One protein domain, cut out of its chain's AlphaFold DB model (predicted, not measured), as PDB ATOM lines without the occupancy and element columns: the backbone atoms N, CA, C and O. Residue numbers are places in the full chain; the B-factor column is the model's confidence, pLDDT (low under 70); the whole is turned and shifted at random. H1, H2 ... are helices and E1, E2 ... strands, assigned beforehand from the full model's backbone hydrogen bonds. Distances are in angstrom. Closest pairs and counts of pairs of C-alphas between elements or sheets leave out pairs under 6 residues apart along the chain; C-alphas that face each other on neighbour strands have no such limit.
ATOM      1  N   ASP A  65     129.035 159.134 151.086       93.06
ATOM      2  CA  ASP A  65     127.890 158.380 150.562       93.06
ATOM      3  C   ASP A  65     127.133 157.652 151.684       93.06
ATOM      4  O   ASP A  65     125.903 157.626 151.716       93.06
ATOM      5  N   ASN A  66     127.870 157.103 152.650       95.12
ATOM      6  CA  ASN A  66     127.318 156.283 153.723       95.12
ATOM      7  C   ASN A  66     126.870 157.089 154.948       95.12
ATOM      8  O   ASN A  66     126.414 156.489 155.918       95.12
ATOM      9  N   LYS A  67     126.952 158.425 154.935       95.25
ATOM     10  CA  LYS A  67     126.692 159.274 156.114       95.25
ATOM     11  C   LYS A  67     125.332 159.014 156.770       95.25
ATOM     12  O   LYS A  67     125.239 158.963 157.993       95.25
ATOM     13  N   LEU A  68     124.273 158.864 155.973       95.81
ATOM     14  CA  LEU A  68     122.925 158.592 156.491       95.81
ATOM     15  C   LEU A  68     122.826 157.192 157.097       95.81
ATOM     16  O   LEU A  68     122.282 157.028 158.185       95.81
ATOM     17  N   TYR A  69     123.396 156.201 156.413       95.94
ATOM     18  CA  TYR A  69     123.405 154.825 156.885       95.94
ATOM     19  C   TYR A  69     124.243 154.661 158.164       95.94
ATOM     20  O   TYR A  69     123.805 153.995 159.099       95.94
ATOM     21  N   GLN A  70     125.391 155.339 158.244       96.12
ATOM     22  CA  GLN A  70     126.236 155.366 159.434       96.12
ATOM     23  C   GLN A  70     125.468 155.897 160.645       96.12
ATOM     24  O   GLN A  70     125.480 155.252 161.682       96.12
ATOM     25  N   LYS A  71     124.707 156.993 160.502       96.12
ATOM     26  CA  LYS A  71     123.855 157.501 161.593       96.12
ATOM     27  C   LYS A  71     122.840 156.464 162.076       96.12
ATOM     28  O   LYS A  71     122.611 156.337 163.272       96.12
ATOM     29  N   SER A  72     122.225 155.716 161.158       95.75
ATOM     30  CA  SER A  72     121.297 154.642 161.531       95.75
ATOM     31  C   SER A  72     122.001 153.521 162.297       95.75
ATOM     32  O   SER A  72     121.437 153.006 163.258       95.75
ATOM     33  N   LEU A  73     123.224 153.162 161.903       94.88
ATOM     34  CA  LEU A  73     124.043 152.190 162.630       94.88
ATOM     35  C   LEU A  73     124.443 152.707 164.013       94.88
ATOM     36  O   LEU A  73     124.320 151.965 164.984       94.88
ATOM     37  N   ASP A  74     124.859 153.969 164.110       95.00
ATOM     38  CA  ASP A  74     125.266 154.597 165.368       95.00
ATOM     39  C   ASP A  74     124.112 154.612 166.383       95.00
ATOM     40  O   ASP A  74     124.329 154.379 167.570       95.00
ATOM     41  N   ASN A  75     122.872 154.790 165.918       94.62
ATOM     42  CA  ASN A  75     121.683 154.710 166.769       94.62
ATOM     43  C   ASN A  75     121.432 153.297 167.330       94.62
ATOM     44  O   ASN A  75     120.873 153.169 168.415       94.62
ATOM     45  N   VAL A  76     121.800 152.240 166.595       93.00
ATOM     46  CA  VAL A  76     121.534 150.840 166.983       93.00
ATOM     47  C   VAL A  76     122.679 150.241 167.803       93.00
ATOM     48  O   VAL A  76     122.428 149.500 168.751       93.00
ATOM     49  N   TYR A  77     123.928 150.537 167.441       89.56
ATOM     50  CA  TYR A  77     125.124 149.912 168.023       89.56
ATOM     51  C   TYR A  77     125.967 150.854 168.890       89.56
ATOM     52  O   TYR A  77     126.923 150.401 169.519       89.56
ATOM     53  N   GLY A  78     125.637 152.145 168.930       88.19
ATOM     54  CA  GLY A  78     126.485 153.181 169.508       88.19
ATOM     55  C   GLY A  78     127.464 153.773 168.490       88.19
ATOM     56  O   GLY A  78     127.724 153.208 167.425       88.19
ATOM     57  N   VAL A  79     128.000 154.946 168.830       88.00
ATOM     58  CA  VAL A  79     128.816 155.775 167.933       88.00
ATOM     59  C   VAL A  79     130.033 155.007 167.405       88.00
ATOM     60  O   VAL A  79     130.872 154.555 168.181       88.00
ATOM     61  N   SER A  80     130.158 154.918 166.075       83.31
ATOM     62  CA  SER A  80     131.338 154.392 165.361       83.31
ATOM     63  C   SER A  80     131.705 152.932 165.662       83.31
ATOM     64  O   SER A  80     132.844 152.509 165.456       83.31
ATOM     65  N   TYR A  81     130.745 152.127 166.116       91.75
ATOM     66  CA  TYR A  81     130.984 150.716 166.420       91.75
ATOM     67  C   TYR A  81     131.117 149.842 165.164       91.75
ATOM     68  O   TYR A  81     132.006 148.989 165.074       91.75
ATOM     69  N   ILE A  82     130.234 150.061 164.187       94.06
ATOM     70  CA  ILE A  82     130.233 149.393 162.881       94.06
ATOM     71  C   ILE A  82     130.335 150.457 161.806       94.06
ATOM     72  O   ILE A  82     129.537 151.394 161.783       94.06
ATOM     73  N   THR A  83     131.285 150.278 160.896       95.00
ATOM     74  CA  THR A  83     131.510 151.168 159.762       95.00
ATOM     75  C   THR A  83     131.370 150.401 158.444       95.00
ATOM     76  O   THR A  83     131.945 149.321 158.285       95.00
ATOM     77  N   PRO A  84     130.587 150.899 157.473       95.50
ATOM     78  CA  PRO A  84     130.514 150.313 156.145       95.50
ATOM     79  C   PRO A  84     131.791 150.627 155.361       95.50
ATOM     80  O   PRO A  84     132.212 151.782 155.272       95.50
ATOM     81  N   VAL A  85     132.390 149.590 154.782       94.62
ATOM     82  CA  VAL A  85     133.586 149.694 153.933       94.62
ATOM     83  C   VAL A  85     133.179 149.956 152.486       94.62
ATOM     84  O   VAL A  85     133.785 150.776 151.804       94.62
ATOM     85  N   GLU A  86     132.119 149.292 152.031       94.25
ATOM     86  CA  GLU A  86     131.544 149.463 150.697       94.25
ATOM     87  C   GLU A  86     130.479 150.562 150.662       94.25
ATOM     88  O   GLU A  86     129.906 150.956 151.683       94.25
ATOM     89  N   LYS A  87     130.181 151.051 149.457       94.62
ATOM     90  CA  LYS A  87     129.100 152.010 149.233       94.62
ATOM     91  C   LYS A  87     127.741 151.379 149.545       94.62
ATOM     92  O   LYS A  87     127.404 150.309 149.046       94.62
ATOM     93  N   PHE A  88     126.923 152.080 150.318       95.25
ATOM     94  CA  PHE A  88     125.537 151.711 150.553       95.25
ATOM     95  C   PHE A  88     124.723 151.891 149.266       95.25
ATOM     96  O   PHE A  88     124.632 152.991 148.722       95.25
ATOM     97  N   ILE A  89     124.121 150.801 148.787       93.94
ATOM     98  CA  ILE A  89     123.273 150.798 147.585       93.94
ATOM     99  C   ILE A  89     121.796 150.753 147.987       93.94
ATOM    100  O   ILE A  89     121.003 151.601 147.589       93.94
ATOM    101  N   ASN A  90     121.408 149.746 148.772       95.62
ATOM    102  CA  ASN A  90     120.055 149.591 149.291       95.62
ATOM    103  C   ASN A  90     120.060 148.730 150.568       95.62
ATOM    104  O   ASN A  90     121.047 148.069 150.888       95.62
ATOM    105  N   GLY A  91     118.932 148.688 151.286       93.94
ATOM    106  CA  GLY A  91     118.820 147.927 152.537       93.94
ATOM    107  C   GLY A  91     118.960 146.404 152.391       93.94
ATOM    108  O   GLY A  91     119.265 145.715 153.363       93.94
ATOM    109  N   LYS A  92     118.738 145.866 151.186       94.31
ATOM    110  CA  LYS A  92     118.688 144.421 150.910       94.31
ATOM    111  C   LYS A  92     120.003 143.864 150.360       94.31
ATOM    112  O   LYS A  92     120.176 142.643 150.366       94.31
ATOM    113  N   ALA A  93     120.875 144.737 149.866       95.62
ATOM    114  CA  ALA A  93     122.176 144.418 149.314       95.62
ATOM    115  C   ALA A  93     123.099 143.981 150.444       95.62
ATOM    116  O   ALA A  93     123.093 144.563 151.525       95.62
ATOM    117  N   THR A  94     123.869 142.933 150.193       95.12
ATOM    118  CA  THR A  94     124.933 142.534 151.104       95.12
ATOM    119  C   THR A  94     126.123 143.437 150.827       95.12
ATOM    120  O   THR A  94     126.574 143.476 149.687       95.12
ATOM    121  N   ILE A  95     126.595 144.153 151.843       94.94
ATOM    122  CA  ILE A  95     127.780 145.011 151.746       94.94
ATOM    123  C   ILE A  95     128.795 144.630 152.824       94.94
ATOM    124  O   ILE A  95     128.434 143.984 153.813       94.94
ATOM    125  N   LEU A  96     130.054 145.007 152.616       94.12
ATOM    126  CA  LEU A  96     131.134 144.796 153.578       94.12
ATOM    127  C   LEU A  96     131.111 145.840 154.702       94.12
ATOM    128  O   LEU A  96     131.098 147.053 154.461       94.12
ATOM    129  N   HIS A  97     131.196 145.359 155.937       94.50
ATOM    130  CA  HIS A  97     131.288 146.153 157.158       94.50
ATOM    131  C   HIS A  97     132.550 145.807 157.934       94.50
ATOM    132  O   HIS A  97     133.070 144.697 157.853       94.50
ATOM    133  N   HIS A  98     132.998 146.755 158.741       93.44
ATOM    134  CA  HIS A  98     134.067 146.600 159.708       93.44
ATOM    135  C   HIS A  98     133.516 146.903 161.098       93.44
ATOM    136  O   HIS A  98     132.803 147.889 161.287       93.44
ATOM    137  N   CYS A  99     133.842 146.068 162.079       92.94
ATOM    138  CA  CYS A  99     133.540 146.367 163.471       92.94
ATOM    139  C   CYS A  99     134.804 146.805 164.208       92.94
ATOM    140  O   CYS A  99     135.776 146.061 164.253       92.94
ATOM    141  N   SER A 100     134.754 147.972 164.853       91.69
ATOM    142  CA  SER A 100     135.874 148.512 165.633       91.69
ATOM    143  C   SER A 100     136.202 147.656 166.866       91.69
ATOM    144  O   SER A 100     137.366 147.454 167.195       91.69
ATOM    145  N   LYS A 101     135.193 147.062 167.522       89.75
ATOM    146  CA  LYS A 101     135.400 146.311 168.774       89.75
ATOM    147  C   LYS A 101     136.091 144.962 168.584       89.75
ATOM    148  O   LYS A 101     136.928 144.603 169.402       89.75
ATOM    149  N   CYS A 102     135.742 144.201 167.547       87.62
ATOM    150  CA  CYS A 102     136.410 142.926 167.247       87.62
ATOM    151  C   CYS A 102     137.393 143.010 166.075       87.62
ATOM    152  O   CYS A 102     137.978 141.992 165.719       87.62
ATOM    153  N   SER A 103     137.558 144.190 165.464       88.75
ATOM    154  CA  SER A 103     138.428 144.426 164.299       88.75
ATOM    155  C   SER A 103     138.167 143.477 163.119       88.75
ATOM    156  O   SER A 103     139.039 143.233 162.288       88.75
ATOM    157  N   SER A 104     136.963 142.898 163.045       87.81
ATOM    158  CA  SER A 104     136.611 141.917 162.020       87.81
ATOM    159  C   SER A 104     135.833 142.570 160.889       87.81
ATOM    160  O   SER A 104     134.903 143.348 161.132       87.81
ATOM    161  N   TYR A 105     136.141 142.148 159.669       90.44
ATOM    162  CA  TYR A 105     135.335 142.438 158.494       90.44
ATOM    163  C   TYR A 105     134.247 141.379 158.329       90.44
ATOM    164  O   TYR A 105     134.503 140.186 158.488       90.44
ATOM    165  N   PHE A 106     133.027 141.801 158.013       91.38
ATOM    166  CA  PHE A 106     131.910 140.887 157.804       91.38
ATOM    167  C   PHE A 106     130.945 141.419 156.748       91.38
ATOM    168  O   PHE A 106     130.779 142.622 156.581       91.38
ATOM    169  N   TYR A 107     130.291 140.501 156.043       92.88
ATOM    170  CA  TYR A 107     129.265 140.829 155.062       92.88
ATOM    171  C   TYR A 107     127.889 140.820 155.719       92.88
ATOM    172  O   TYR A 107     127.497 139.835 156.349       92.88
ATOM    173  N   GLY A 108     127.134 141.902 155.546       92.31
ATOM    174  CA  GLY A 108     125.817 142.053 156.151       92.31
ATOM    175  C   GLY A 108     124.836 142.777 155.244       92.31
ATOM    176  O   GLY A 108     125.211 143.603 154.414       92.31
ATOM    177  N   LYS A 109     123.547 142.478 155.414       95.56
ATOM    178  CA  LYS A 109     122.482 143.290 154.819       95.56
ATOM    179  C   LYS A 109     122.173 144.455 155.758       95.56
ATOM    180  O   LYS A 109     121.822 144.186 156.910       95.56
ATOM    181  N   PRO A 110     122.224 145.715 155.299       95.56
ATOM    182  CA  PRO A 110     121.936 146.873 156.134       95.56
ATOM    183  C   PRO A 110     120.587 146.804 156.843       95.56
ATOM    184  O   PRO A 110     120.509 147.101 158.027       95.56
ATOM    185  N   GLN A 111     119.536 146.355 156.150       95.31
ATOM    186  CA  GLN A 111     118.207 146.212 156.740       95.31
ATOM    187  C   GLN A 111     118.233 145.245 157.926       95.31
ATOM    188  O   GLN A 111     117.711 145.568 158.984       95.31
ATOM    189  N   ASN A 112     118.891 144.096 157.778       93.38
ATOM    190  CA  ASN A 112     118.944 143.085 158.831       93.38
ATOM    191  C   ASN A 112     119.754 143.565 160.039       93.38
ATOM    192  O   ASN A 112     119.359 143.298 161.169       93.38
ATOM    193  N   LEU A 113     120.842 144.304 159.797       92.44
ATOM    194  CA  LEU A 113     121.666 144.895 160.853       92.44
ATOM    195  C   LEU A 113     120.939 145.981 161.648       92.44
ATOM    196  O   LEU A 113     121.339 146.230 162.779       92.44
ATOM    197  N   LEU A 114     119.935 146.635 161.056       93.81
ATOM    198  CA  LEU A 114     119.174 147.714 161.688       93.81
ATOM    199  C   LEU A 114     117.878 147.230 162.353       93.81
ATOM    200  O   LEU A 114     117.459 147.827 163.338       93.81
ATOM    201  N   THR A 115     117.211 146.207 161.805       92.31
ATOM    202  CA  THR A 115     115.858 145.820 162.253       92.31
ATOM    203  C   THR A 115     115.780 144.478 162.974       92.31
ATOM    204  O   THR A 115     114.882 144.292 163.792       92.31
ATOM    205  N   ILE A 116     116.664 143.519 162.678       88.81
ATOM    206  CA  ILE A 116     116.548 142.145 163.179       88.81
ATOM    207  C   ILE A 116     117.622 141.894 164.239       88.81
ATOM    208  O   ILE A 116     118.749 141.534 163.912       88.81
ATOM    209  N   GLN A 117     117.246 141.968 165.518       85.12
ATOM    210  CA  GLN A 117     118.169 141.785 166.652       85.12
ATOM    211  C   GLN A 117     118.951 140.459 166.622       85.12
ATOM    212  O   GLN A 117     120.107 140.399 167.037       85.12
ATOM    213  N   THR A 118     118.347 139.381 166.112       82.44
ATOM    214  CA  THR A 118     119.016 138.073 165.991       82.44
ATOM    215  C   THR A 118     120.096 138.046 164.911       82.44
ATOM    216  O   THR A 118     120.961 137.177 164.945       82.44
ATOM    217  N   GLN A 119     120.065 138.996 163.974       84.38
ATOM    218  CA  GLN A 119     121.051 139.159 162.905       84.38
ATOM    219  C   GLN A 119     121.971 140.362 163.133       84.38
ATOM    220  O   GLN A 119     122.753 140.712 162.248       84.38
ATOM    221  N   HIS A 120     121.895 140.987 164.311       89.38
ATOM    222  CA  HIS A 120     122.831 142.030 164.693       89.38
ATOM    223  C   HIS A 120     124.246 141.479 164.836       89.38
ATOM    224  O   HIS A 120     124.465 140.312 165.177       89.38
TER     225      HIS A 120
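What this domain is: This is residues 65 to 120 of the 193 residues of an uncharacterized protein of Bacillus sp. THAF10 (UniProt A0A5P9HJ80). A small rounded body is made of a three-strand antiparallel sheet and two helices. The longer helix H1 packs beside the edge strand E1, and the short helix H2, just after the end of E3, meets H1 and reaches the sheet with its first residues. The printed part has 56 residues, with two named helices and three named strands in the order H1, E1, E2, E3, H2, and its class is mixed, helices and strands. The sheet has the order E1, E2, E3 and forms a meander, each strand the antiparallel neighbour of the one before. The whole is compact, with a radius of gyration of the C-alphas of 10.0 A and spans of 25 by 24 by 19 A.

How they stand to each other: H1, residues 67 to 77, is on the sheet but only grazes it, with its residues 67 to 76. Its closest C-alphas to E1, residues 82 to 84, are those of Gln 70 and Thr 83, 6.7 A apart. E1 is an edge strand and forms a hairpin with the inner strand E2, residues 95 to 99. These two are antiparallel, with 148 degrees between their directions; N 83 and O 98 are within hydrogen-bond range at 2.9 A, and N 98 and O 83 at 2.8 A. E2 forms a second hairpin with the other edge strand E3, residues 105 to 108, antiparallel at 134 degrees; N 97 and O 106 are within hydrogen-bond range at 2.8 A, and N 106 and O 97 at 2.9 A. H2, residues 110 to 115, is only just on the sheet, with 5 pairs of C-alphas within 10 A, and only grazes it with its residues 110 to 113. The closest C-alphas of E2 and H2 are those of Ile 95 and Pro 110, 7.5 A apart. H1 and H2 touch, with the C-alphas of Val 76 and Leu 114 closest at 6.6 A. They run the same way at a steep tilt of 40 degrees. In both H1 and H2 every O i to N i+4 pair is within hydrogen-bond range.

Where its parts are: H1 begins at C-alpha 67 (126.692, 159.274, 156.114) and runs 15.2 A to C-alpha 77. E1, from Ile 82 to Pro 84, is 6.8 A long. E2, the longest strand, begins at C-alpha 95 (127.780, 145.011, 151.746) and is 13.1 A long. E3, from Tyr 105 to Gly 108, is 9.8 A long. H2 runs 8.7 A and ends at C-alpha 115 (115.858, 145.820, 162.253).

The domain as a whole: The two C-alphas farthest apart are those of Asp 65 and Thr 118, at 27.0 A. The printed part has no cut. The links from H1 to E1, E2 to E3 and E3 to H2 are tight, and the link from E1 to E2, with 10 residues, is short. The mean pLDDT of the printed part is 92.6, and no printed residue is under 70.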